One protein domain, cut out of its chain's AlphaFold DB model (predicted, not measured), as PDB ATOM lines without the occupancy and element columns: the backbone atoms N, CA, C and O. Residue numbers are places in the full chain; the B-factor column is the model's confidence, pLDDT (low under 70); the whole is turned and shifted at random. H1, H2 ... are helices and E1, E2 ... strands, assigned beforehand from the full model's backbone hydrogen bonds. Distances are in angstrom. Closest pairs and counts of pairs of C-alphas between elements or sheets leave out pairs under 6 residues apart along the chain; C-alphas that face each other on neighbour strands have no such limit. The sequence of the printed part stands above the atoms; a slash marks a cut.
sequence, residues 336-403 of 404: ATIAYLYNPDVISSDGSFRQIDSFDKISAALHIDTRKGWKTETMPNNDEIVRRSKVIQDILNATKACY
ATOM      1  N   ALA A 336       6.759 -10.068  25.565       92.81
ATOM      2  CA  ALA A 336       5.466  -9.392  25.675       92.81
ATOM      3  C   ALA A 336       4.804  -9.637  27.041       92.81
ATOM      4  O   ALA A 336       4.373  -8.702  27.711       92.81
ATOM      5  N   THR A 337       4.772 -10.892  27.487       93.69
ATOM      6  CA  THR A 337       4.203 -11.256  28.796       93.69
ATOM      7  C   THR A 337       4.991 -10.663  29.962       93.69
ATOM      8  O   THR A 337       4.390 -10.172  30.918       93.69
ATOM      9  N   ILE A 338       6.323 -10.630  29.875       94.75
ATOM     10  CA  ILE A 338       7.158  -9.999  30.901       94.75
ATOM     11  C   ILE A 338       6.993  -8.474  30.893       94.75
ATOM     12  O   ILE A 338       6.865  -7.884  31.964       94.75
ATOM     13  N   ALA A 339       6.938  -7.840  29.717       92.81
ATOM     14  CA  ALA A 339       6.702  -6.401  29.592       92.81
ATOM     15  C   ALA A 339       5.362  -5.994  30.220       92.81
ATOM     16  O   ALA A 339       5.290  -4.991  30.925       92.81
ATOM     17  N   TYR A 340       4.316  -6.809  30.056       92.88
ATOM     18  CA  TYR A 340       3.035  -6.561  30.715       92.88
ATOM     19  C   TYR A 340       3.148  -6.557  32.244       92.88
ATOM     20  O   TYR A 340       2.609  -5.680  32.914       92.88
ATOM     21  N   LEU A 341       3.866  -7.532  32.813       91.31
ATOM     22  CA  LEU A 341       4.045  -7.645  34.266       91.31
ATOM     23  C   LEU A 341       4.901  -6.533  34.869       91.31
ATOM     24  O   LEU A 341       4.910  -6.377  36.095       91.31
ATOM     25  N   TYR A 342       5.620  -5.791  34.033       86.62
ATOM     26  CA  TYR A 342       6.392  -4.640  34.457       86.62
ATOM     27  C   TYR A 342       5.478  -3.467  34.837       86.62
ATOM     28  O   TYR A 342       5.607  -2.932  35.938       86.62
ATOM     29  N   ASN A 343       4.497  -3.134  33.991       85.06
ATOM     30  CA  ASN A 343       3.508  -2.095  34.283       85.06
ATOM     31  C   ASN A 343       2.126  -2.454  33.692       85.06
ATOM     32  O   ASN A 343       1.806  -2.042  32.577       85.06
ATOM     33  N   PRO A 344       1.302  -3.241  34.412       87.50
ATOM     34  CA  PRO A 344      -0.008  -3.657  33.922       87.50
ATOM     35  C   PRO A 344      -0.938  -2.462  33.691       87.50
ATOM     36  O   PRO A 344      -1.267  -1.725  34.623       87.50
ATOM     37  N   ASP A 345      -1.404  -2.297  32.454       90.56
ATOM     38  CA  ASP A 345      -2.224  -1.161  32.023       90.56
ATOM     39  C   ASP A 345      -3.574  -1.578  31.424       90.56
ATOM     40  O   ASP A 345      -4.220  -0.771  30.760       90.56
ATOM     41  N   VAL A 346      -4.029  -2.813  31.660       92.00
ATOM     42  CA  VAL A 346      -5.314  -3.319  31.157       92.00
ATOM     43  C   VAL A 346      -6.256  -3.664  32.306       92.00
ATOM     44  O   VAL A 346      -5.875  -4.256  33.321       92.00
ATOM     45  N   ILE A 347      -7.520  -3.289  32.128       93.50
ATOM     46  CA  ILE A 347      -8.628  -3.617  33.021       93.50
ATOM     47  C   ILE A 347      -9.710  -4.388  32.260       93.50
ATOM     48  O   ILE A 347      -9.881  -4.214  31.050       93.50
ATOM     49  N   SER A 348     -10.450  -5.233  32.974       93.94
ATOM     50  CA  SER A 348     -11.506  -6.076  32.410       93.94
ATOM     51  C   SER A 348     -12.841  -5.920  33.143       93.94
ATOM     52  O   SER A 348     -12.881  -5.568  34.325       93.94
ATOM     53  N   SER A 349     -13.940  -6.166  32.429       94.31
ATOM     54  CA  SER A 349     -15.300  -6.250  32.975       94.31
ATOM     55  C   SER A 349     -16.168  -7.089  32.036       94.31
ATOM     56  O   SER A 349     -16.194  -6.820  30.837       94.31
ATOM     57  N   ASP A 350     -16.818  -8.139  32.547       90.25
ATOM     58  CA  ASP A 350     -17.743  -9.012  31.798       90.25
ATOM     59  C   ASP A 350     -17.229  -9.476  30.416       90.25
ATOM     60  O   ASP A 350     -17.936  -9.456  29.411       90.25
ATOM     61  N   GLY A 351     -15.952  -9.876  30.349       87.19
ATOM     62  CA  GLY A 351     -15.302 -10.341  29.114       87.19
ATOM     63  C   GLY A 351     -14.854  -9.230  28.155       87.19
ATOM     64  O   GLY A 351     -14.251  -9.524  27.125       87.19
ATOM     65  N   SER A 352     -15.098  -7.965  28.497       91.88
ATOM     66  CA  SER A 352     -14.563  -6.797  27.795       91.88
ATOM     67  C   SER A 352     -13.238  -6.351  28.405       91.88
ATOM     68  O   SER A 352     -13.051  -6.415  29.620       91.88
ATOM     69  N   PHE A 353     -12.335  -5.848  27.562       93.38
ATOM     70  CA  PHE A 353     -11.012  -5.364  27.956       93.38
ATOM     71  C   PHE A 353     -10.808  -3.937  27.463       93.38
ATOM     72  O   PHE A 353     -11.139  -3.616  26.319       93.38
ATOM     73  N   ARG A 354     -10.220  -3.087  28.306       91.75
ATOM     74  CA  ARG A 354      -9.758  -1.759  27.891       91.75
ATOM     75  C   ARG A 354      -8.468  -1.377  28.597       91.75
ATOM     76  O   ARG A 354      -8.148  -1.893  29.666       91.75
ATOM     77  N   GLN A 355      -7.752  -0.445  27.992       91.75
ATOM     78  CA  GLN A 355      -6.575   0.152  28.597       91.75
ATOM     79  C   GLN A 355      -6.976   1.121  29.722       91.75
ATOM     80  O   GLN A 355      -8.022   1.774  29.645       91.75
ATOM     81  N   ILE A 356      -6.134   1.220  30.748       87.94
ATOM     82  CA  ILE A 356      -6.139   2.300  31.732       87.94
ATOM     83  C   ILE A 356      -5.585   3.548  31.045       87.94
ATOM     84  O   ILE A 356      -4.396   3.617  30.724       87.94
ATOM     85  N   ASP A 357      -6.437   4.543  30.831       83.44
ATOM     86  CA  ASP A 357      -6.049   5.774  30.147       83.44
ATOM     87  C   ASP A 357      -5.563   6.866  31.125       83.44
ATOM     88  O   ASP A 357      -5.497   6.693  32.348       83.44
ATOM     89  N   SER A 358      -5.167   8.020  30.583       79.12
ATOM     90  CA  SER A 358      -4.743   9.168  31.392       79.12
ATOM     91  C   SER A 358      -5.873   9.714  32.270       79.12
ATOM     92  O   SER A 358      -5.607  10.206  33.369       79.12
ATOM     93  N   PHE A 359      -7.126   9.609  31.822       77.88
ATOM     94  CA  PHE A 359      -8.278  10.062  32.589       77.88
ATOM     95  C   PHE A 359      -8.504   9.176  33.817       77.88
ATOM     96  O   PHE A 359      -8.755   9.708  34.892       77.88
ATOM     97  N   ASP A 360      -8.300   7.861  33.717       83.06
ATOM     98  CA  ASP A 360      -8.328   6.940  34.857       83.06
ATOM     99  C   ASP A 360      -7.235   7.244  35.892       83.06
ATOM    100  O   ASP A 360      -7.422   7.003  37.086       83.06
ATOM    101  N   LYS A 361      -6.063   7.718  35.454       78.12
ATOM    102  CA  LYS A 361      -4.965   8.101  36.359       78.12
ATOM    103  C   LYS A 361      -5.281   9.404  37.094       78.12
ATOM    104  O   LYS A 361      -5.108   9.478  38.309       78.12
ATOM    105  N   ILE A 362      -5.783  10.406  36.373       76.31
ATOM    106  CA  ILE A 362      -6.180  11.701  36.944       76.31
ATOM    107  C   ILE A 362      -7.382  11.526  37.876       76.31
ATOM    108  O   ILE A 362      -7.378  12.031  38.993       76.31
ATOM    109  N   SER A 363      -8.385  10.763  37.450       78.44
ATOM    110  CA  SER A 363      -9.595  10.505  38.233       78.44
ATOM    111  C   SER A 363      -9.277   9.816  39.554       78.44
ATOM    112  O   SER A 363      -9.805  10.224  40.582       78.44
ATOM    113  N   ALA A 364      -8.334   8.866  39.568       73.50
ATOM    114  CA  ALA A 364      -7.857   8.258  40.808       73.50
ATOM    115  C   ALA A 364      -7.235   9.289  41.773       73.50
ATOM    116  O   ALA A 364      -7.505   9.238  42.972       73.50
ATOM    117  N   ALA A 365      -6.461  10.252  41.260       71.31
ATOM    118  CA  ALA A 365      -5.899  11.342  42.064       71.31
ATOM    119  C   ALA A 365      -6.968  12.329  42.572       71.31
ATOM    120  O   ALA A 365      -6.772  12.972  43.599       71.31
ATOM    121  N   LEU A 366      -8.101  12.425  41.873       75.06
ATOM    122  CA  LEU A 366      -9.263  13.233  42.252       75.06
ATOM    123  C   LEU A 366     -10.324  12.446  43.043       75.06
ATOM    124  O   LEU A 366     -11.406  12.971  43.292       75.06
ATOM    125  N   HIS A 367     -10.042  11.195  43.423       78.06
ATOM    126  CA  HIS A 367     -10.988  10.293  44.093       78.06
ATOM    127  C   HIS A 367     -12.299  10.039  43.315       78.06
ATOM    128  O   HIS A 367     -13.337   9.738  43.905       78.06
ATOM    129  N   ILE A 368     -12.254  10.120  41.983       82.12
ATOM    130  CA  ILE A 368     -13.350   9.757  41.079       82.12
ATOM    131  C   ILE A 368     -13.136   8.310  40.618       82.12
ATOM    132  O   ILE A 368     -12.136   7.992  39.973       82.12
ATOM    133  N   ASP A 369     -14.087   7.427  40.927       81.38
ATOM    134  CA  ASP A 369     -13.992   6.006  40.575       81.38
ATOM    135  C   ASP A 369     -14.483   5.731  39.142       81.38
ATOM    136  O   ASP A 369     -15.593   5.252  38.908       81.38
ATOM    137  N   THR A 370     -13.631   6.029  38.160       83.75
ATOM    138  CA  THR A 370     -13.853   5.682  36.741       83.75
ATOM    139  C   THR A 370     -13.682   4.192  36.451       83.75
ATOM    140  O   THR A 370     -13.976   3.727  35.346       83.75
ATOM    141  N   ARG A 371     -13.211   3.425  37.440       86.69
ATOM    142  CA  ARG A 371     -12.929   1.992  37.331       86.69
ATOM    143  C   ARG A 371     -13.974   1.150  38.050       86.69
ATOM    144  O   ARG A 371     -13.803  -0.062  38.155       86.69
ATOM    145  N   LYS A 372     -15.078   1.744  38.503       89.25
ATOM    146  CA  LYS A 372     -16.157   1.011  39.157       89.25
ATOM    147  C   LYS A 372     -16.666  -0.114  38.251       89.25
ATOM    148  O   LYS A 372     -17.104   0.137  37.131       89.25
ATOM    149  N   GLY A 373     -16.610  -1.351  38.745       89.88
ATOM    150  CA  GLY A 373     -16.994  -2.550  37.985       89.88
ATOM    151  C   GLY A 373     -15.906  -3.105  37.056       89.88
ATOM    152  O   GLY A 373     -16.140  -4.113  36.394       89.88
ATOM    153  N   TRP A 374     -14.722  -2.489  37.029       92.62
ATOM    154  CA  TRP A 374     -13.553  -2.962  36.298       92.62
ATOM    155  C   TRP A 374     -12.522  -3.565  37.253       92.62
ATOM    156  O   TRP A 374     -12.291  -3.066  38.355       92.62
ATOM    157  N   LYS A 375     -11.858  -4.630  36.812       92.38
ATOM    158  CA  LYS A 375     -10.781  -5.301  37.541       92.38
ATOM    159  C   LYS A 375      -9.455  -5.058  36.828       92.38
ATOM    160  O   LYS A 375      -9.357  -5.289  35.629       92.38
ATOM    161  N   THR A 376      -8.421  -4.650  37.562       89.56
ATOM    162  CA  THR A 376      -7.050  -4.609  37.026       89.56
ATOM    163  C   THR A 376      -6.550  -6.021  36.765       89.56
ATOM    164  O   THR A 376      -6.516  -6.845  37.683       89.56
ATOM    165  N   GLU A 377      -6.128  -6.298  35.533       91.56
ATOM    166  CA  GLU A 377      -5.551  -7.594  35.208       91.56
ATOM    167  C   GLU A 377      -4.074  -7.626  35.574       91.56
ATOM    168  O   GLU A 377      -3.255  -6.886  35.040       91.56
ATOM    169  N   THR A 378      -3.717  -8.498  36.510       89.75
ATOM    170  CA  THR A 378      -2.344  -8.594  37.023       89.75
ATOM    171  C   THR A 378      -1.501  -9.641  36.304       89.75
ATOM    172  O   THR A 378      -0.335  -9.801  36.653       89.75
ATOM    173  N   MET A 379      -2.097 -10.393  35.372       91.12
ATOM    174  CA  MET A 379      -1.457 -11.450  34.590       91.12
ATOM    175  C   MET A 379      -1.894 -11.361  33.123       91.12
ATOM    176  O   MET A 379      -3.075 -11.134  32.873       91.12
ATOM    177  N   PRO A 380      -0.991 -11.588  32.153       90.44
ATOM    178  CA  PRO A 380      -1.324 -11.619  30.731       90.44
ATOM    179  C   PRO A 380      -1.813 -13.018  30.319       90.44
ATOM    180  O   PRO A 380      -1.232 -13.662  29.452       90.44
ATOM    181  N   ASN A 381      -2.860 -13.524  30.974       87.88
ATOM    182  CA  ASN A 381      -3.424 -14.860  30.721       87.88
ATOM    183  C   ASN A 381      -4.457 -14.892  29.579       87.88
ATOM    184  O   ASN A 381      -5.128 -15.901  29.374       87.88
ATOM    185  N   ASN A 382      -4.596 -13.787  28.850       88.75
ATOM    186  CA  ASN A 382      -5.487 -13.636  27.711       88.75
ATOM    187  C   ASN A 382      -4.777 -12.809  26.630       88.75
ATOM    188  O   ASN A 382      -4.230 -11.744  26.923       88.75
ATOM    189  N   ASP A 383      -4.806 -13.273  25.382       87.69
ATOM    190  CA  ASP A 383      -4.152 -12.599  24.254       87.69
ATOM    191  C   ASP A 383      -4.663 -11.168  24.034       87.69
ATOM    192  O   ASP A 383      -3.914 -10.303  23.577       87.69
ATOM    193  N   GLU A 384      -5.918 -10.882  24.389       89.19
ATOM    194  CA  GLU A 384      -6.485  -9.538  24.281       89.19
ATOM    195  C   GLU A 384      -5.841  -8.572  25.287       89.19
ATOM    196  O   GLU A 384      -5.645  -7.405  24.959       89.19
ATOM    197  N   ILE A 385      -5.416  -9.050  26.465       89.62
ATOM    198  CA  ILE A 385      -4.649  -8.236  27.426       89.62
ATOM    199  C   ILE A 385      -3.330  -7.804  26.784       89.62
ATOM    200  O   ILE A 385      -2.995  -6.620  26.768       89.62
ATOM    201  N   VAL A 386      -2.612  -8.759  26.188       87.38
ATOM    202  CA  VAL A 386      -1.337  -8.488  25.514       87.38
ATOM    203  C   VAL A 386      -1.533  -7.538  24.329       87.38
ATOM    204  O   VAL A 386      -0.748  -6.614  24.129       87.38
ATOM    205  N   ARG A 387      -2.603  -7.723  23.551       87.38
ATOM    206  CA  ARG A 387      -2.911  -6.884  22.387       87.38
ATOM    207  C   ARG A 387      -3.273  -5.446  22.764       87.38
ATOM    208  O   ARG A 387      -2.941  -4.531  22.017       87.38
ATOM    209  N   ARG A 388      -3.983  -5.244  23.878       88.56
ATOM    210  CA  ARG A 388      -4.479  -3.927  24.313       88.56
ATOM    211  C   ARG A 388      -3.456  -3.114  25.092       88.56
ATOM    212  O   ARG A 388      -3.620  -1.902  25.196       88.56
ATOM    213  N   SER A 389      -2.437  -3.762  25.649       90.81
ATOM    214  CA  SER A 389      -1.429  -3.085  26.455       90.81
ATOM    215  C   SER A 389      -0.541  -2.184  25.601       90.81
ATOM    216  O   SER A 389       0.175  -2.653  24.709       90.81
ATOM    217  N   LYS A 390      -0.542  -0.885  25.908       88.88
ATOM    218  CA  LYS A 390       0.387   0.065  25.287       88.88
ATOM    219  C   LYS A 390       1.789  -0.116  25.853       88.88
ATOM    220  O   LYS A 390       2.750  -0.072  25.096       88.88
ATOM    221  N   VAL A 391       1.889  -0.399  27.154       88.19
ATOM    222  CA  VAL A 391       3.164  -0.662  27.840       88.19
ATOM    223  C   VAL A 391       3.967  -1.746  27.125       88.19
ATOM    224  O   VAL A 391       5.165  -1.582  26.911       88.19
ATOM    225  N   ILE A 392       3.314  -2.833  26.697       90.81
ATOM    226  CA  ILE A 392       3.986  -3.883  25.921       90.81
ATOM    227  C   ILE A 392       4.570  -3.314  24.629       90.81
ATOM    228  O   ILE A 392       5.732  -3.568  24.325       90.81
ATOM    229  N   GLN A 393       3.788  -2.551  23.864       89.62
ATOM    230  CA  GLN A 393       4.254  -1.997  22.594       89.62
ATOM    231  C   GLN A 393       5.423  -1.030  22.798       89.62
ATOM    232  O   GLN A 393       6.415  -1.121  22.076       89.62
ATOM    233  N   ASP A 394       5.339  -0.159  23.801       88.44
ATOM    234  CA  ASP A 394       6.372   0.834  24.093       88.44
ATOM    235  C   ASP A 394       7.685   0.153  24.520       88.44
ATOM    236  O   ASP A 394       8.729   0.404  23.911       88.44
ATOM    237  N   ILE A 395       7.636  -0.813  25.448       91.12
ATOM    238  CA  ILE A 395       8.825  -1.570  25.880       91.12
ATOM    239  C   ILE A 395       9.414  -2.399  24.732       91.12
ATOM    240  O   ILE A 395      10.637  -2.450  24.568       91.12
ATOM    241  N   LEU A 396       8.589  -3.060  23.912       90.69
ATOM    242  CA  LEU A 396       9.088  -3.839  22.773       90.69
ATOM    243  C   LEU A 396       9.725  -2.945  21.701       90.69
ATOM    244  O   LEU A 396      10.725  -3.338  21.100       90.69
ATOM    245  N   ASN A 397       9.191  -1.746  21.472       87.44
ATOM    246  CA  ASN A 397       9.785  -0.777  20.554       87.44
ATOM    247  C   ASN A 397      11.098  -0.208  21.110       87.44
ATOM    248  O   ASN A 397      12.080  -0.132  20.372       87.44
ATOM    249  N   ALA A 398      11.155   0.099  22.407       87.88
ATOM    250  CA  ALA A 398      12.390   0.479  23.087       87.88
ATOM    251  C   ALA A 398      13.449  -0.630  23.010       87.88
ATOM    252  O   ALA A 398      14.590  -0.372  22.646       87.88
ATOM    253  N   THR A 399      13.051  -1.885  23.230       89.62
ATOM    254  CA  THR A 399      13.935  -3.050  23.078       89.62
ATOM    255  C   THR A 399      14.481  -3.157  21.661       89.62
ATOM    256  O   THR A 399      15.671  -3.407  21.478       89.62
ATOM    257  N   LYS A 400      13.638  -2.933  20.644       88.94
ATOM    258  CA  LYS A 400      14.086  -2.956  19.249       88.94
ATOM    259  C   LYS A 400      15.144  -1.893  18.960       88.94
ATOM    260  O   LYS A 400      16.109  -2.182  18.262       88.94
ATOM    261  N   ALA A 401      14.986  -0.698  19.525       84.25
ATOM    262  CA  ALA A 401      15.950   0.390  19.382       84.25
ATOM    263  C   ALA A 401      17.305   0.093  20.057       84.25
ATOM    264  O   ALA A 401      18.300   0.747  19.751       84.25
ATOM    265  N   CYS A 402      17.358  -0.888  20.962       86.00
ATOM    266  CA  CYS A 402      18.580  -1.309  21.641       86.00
ATOM    267  C   CYS A 402      19.373  -2.394  20.895       86.00
ATOM    268  O   CYS A 402      20.501  -2.662  21.312       86.00
ATOM    269  N   TYR A 403      18.840  -3.004  19.825       81.62
ATOM    270  CA  TYR A 403      19.625  -3.926  18.997       81.62
ATOM    271  C   TYR A 403      20.732  -3.165  18.273       81.62
ATOM    272  O   TYR A 403      20.477  -2.182  17.576       81.62
TER     273      TYR A 403
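What this domain is: This is residues 336 to 403 of the 404 residues of an uncharacterized protein of Candidatus Melainabacteria bacterium (UniProt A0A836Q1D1). A small two-strand hairpin, E1 and E2, has the short helix H3 packed beside it; H1 packs at a steep angle on residues 391 to 396 of H4, whose far end sticks out with residues 397 to 403. At the opposite end of the long axis lie H2 and, beyond it, the start of a 17-residue link, residues 366 to 382, with His 367 at the far tip; this link folds back past E1, where residues 375 to 376 pair with residues 347 to 348, and leads to H3. The printed part has 68 residues, with named elements in the order H1, E1, E2, H2, H3, H4; the sheet E1 - E2 is antiparallel and the class is mostly helix. The whole is flat, spanning 42 by 26 by 13 A, and only just compact, close to loose, with a radius of gyration of the C-alphas of 13.0 A.

Where its parts are: H1 is residues 336 to 342, 10.0 A long from its first C-alpha, at (5.466, -9.392, 25.675), to its last. E1, residues 346 to 349, and E2, residues 352 to 355, are each 10.6 A long. H2 is residues 358 to 365, 11.0 A, with C-alpha 358 at (-4.743, 9.168, 31.392). H3 is residues 383 to 388, 8.7 A. H4 is residues 390 to 401, 16.6 A, and ends at C-alpha 401, (15.950, 0.390, 19.382).

How they stand to each other: E1 and E2 form a hairpin, antiparallel at 152 degrees, with N 347 and O 354 at 2.9 A and N 352 and O 349 at 2.8 A, within hydrogen-bond range. Residues 347 to 348 of E1 also pair antiparallel with residues 375 to 376. The closest C-alphas of E2 and H3 are those of Gln 355 and Arg 388, 6.3 A apart. H1 and H3 only just touch, with 3 pairs of C-alphas within 8 A, the closest Ala 336 and Val 386 at 6.9 A. H1 touches residues 391 to 396 of H4, the closest C-alphas being those of Ala 339 and Ile 392, 5.2 A, at a steep tilt of 69.9 degrees, only just short of about perpendicular, opposite ways. H2 touches no helix. In H1, H2, H3 and H4 every O i to N i+4 pair is within hydrogen-bond range.

The domain as a whole: The two C-alphas farthest apart, those of His 367 and Tyr 403, are 42.1 A apart. The printed part has no cut. The link from H2 to H3 is long; the other links are tight. The mean pLDDT of the printed part is 87.5, 77 in H2, and no printed residue is under 70.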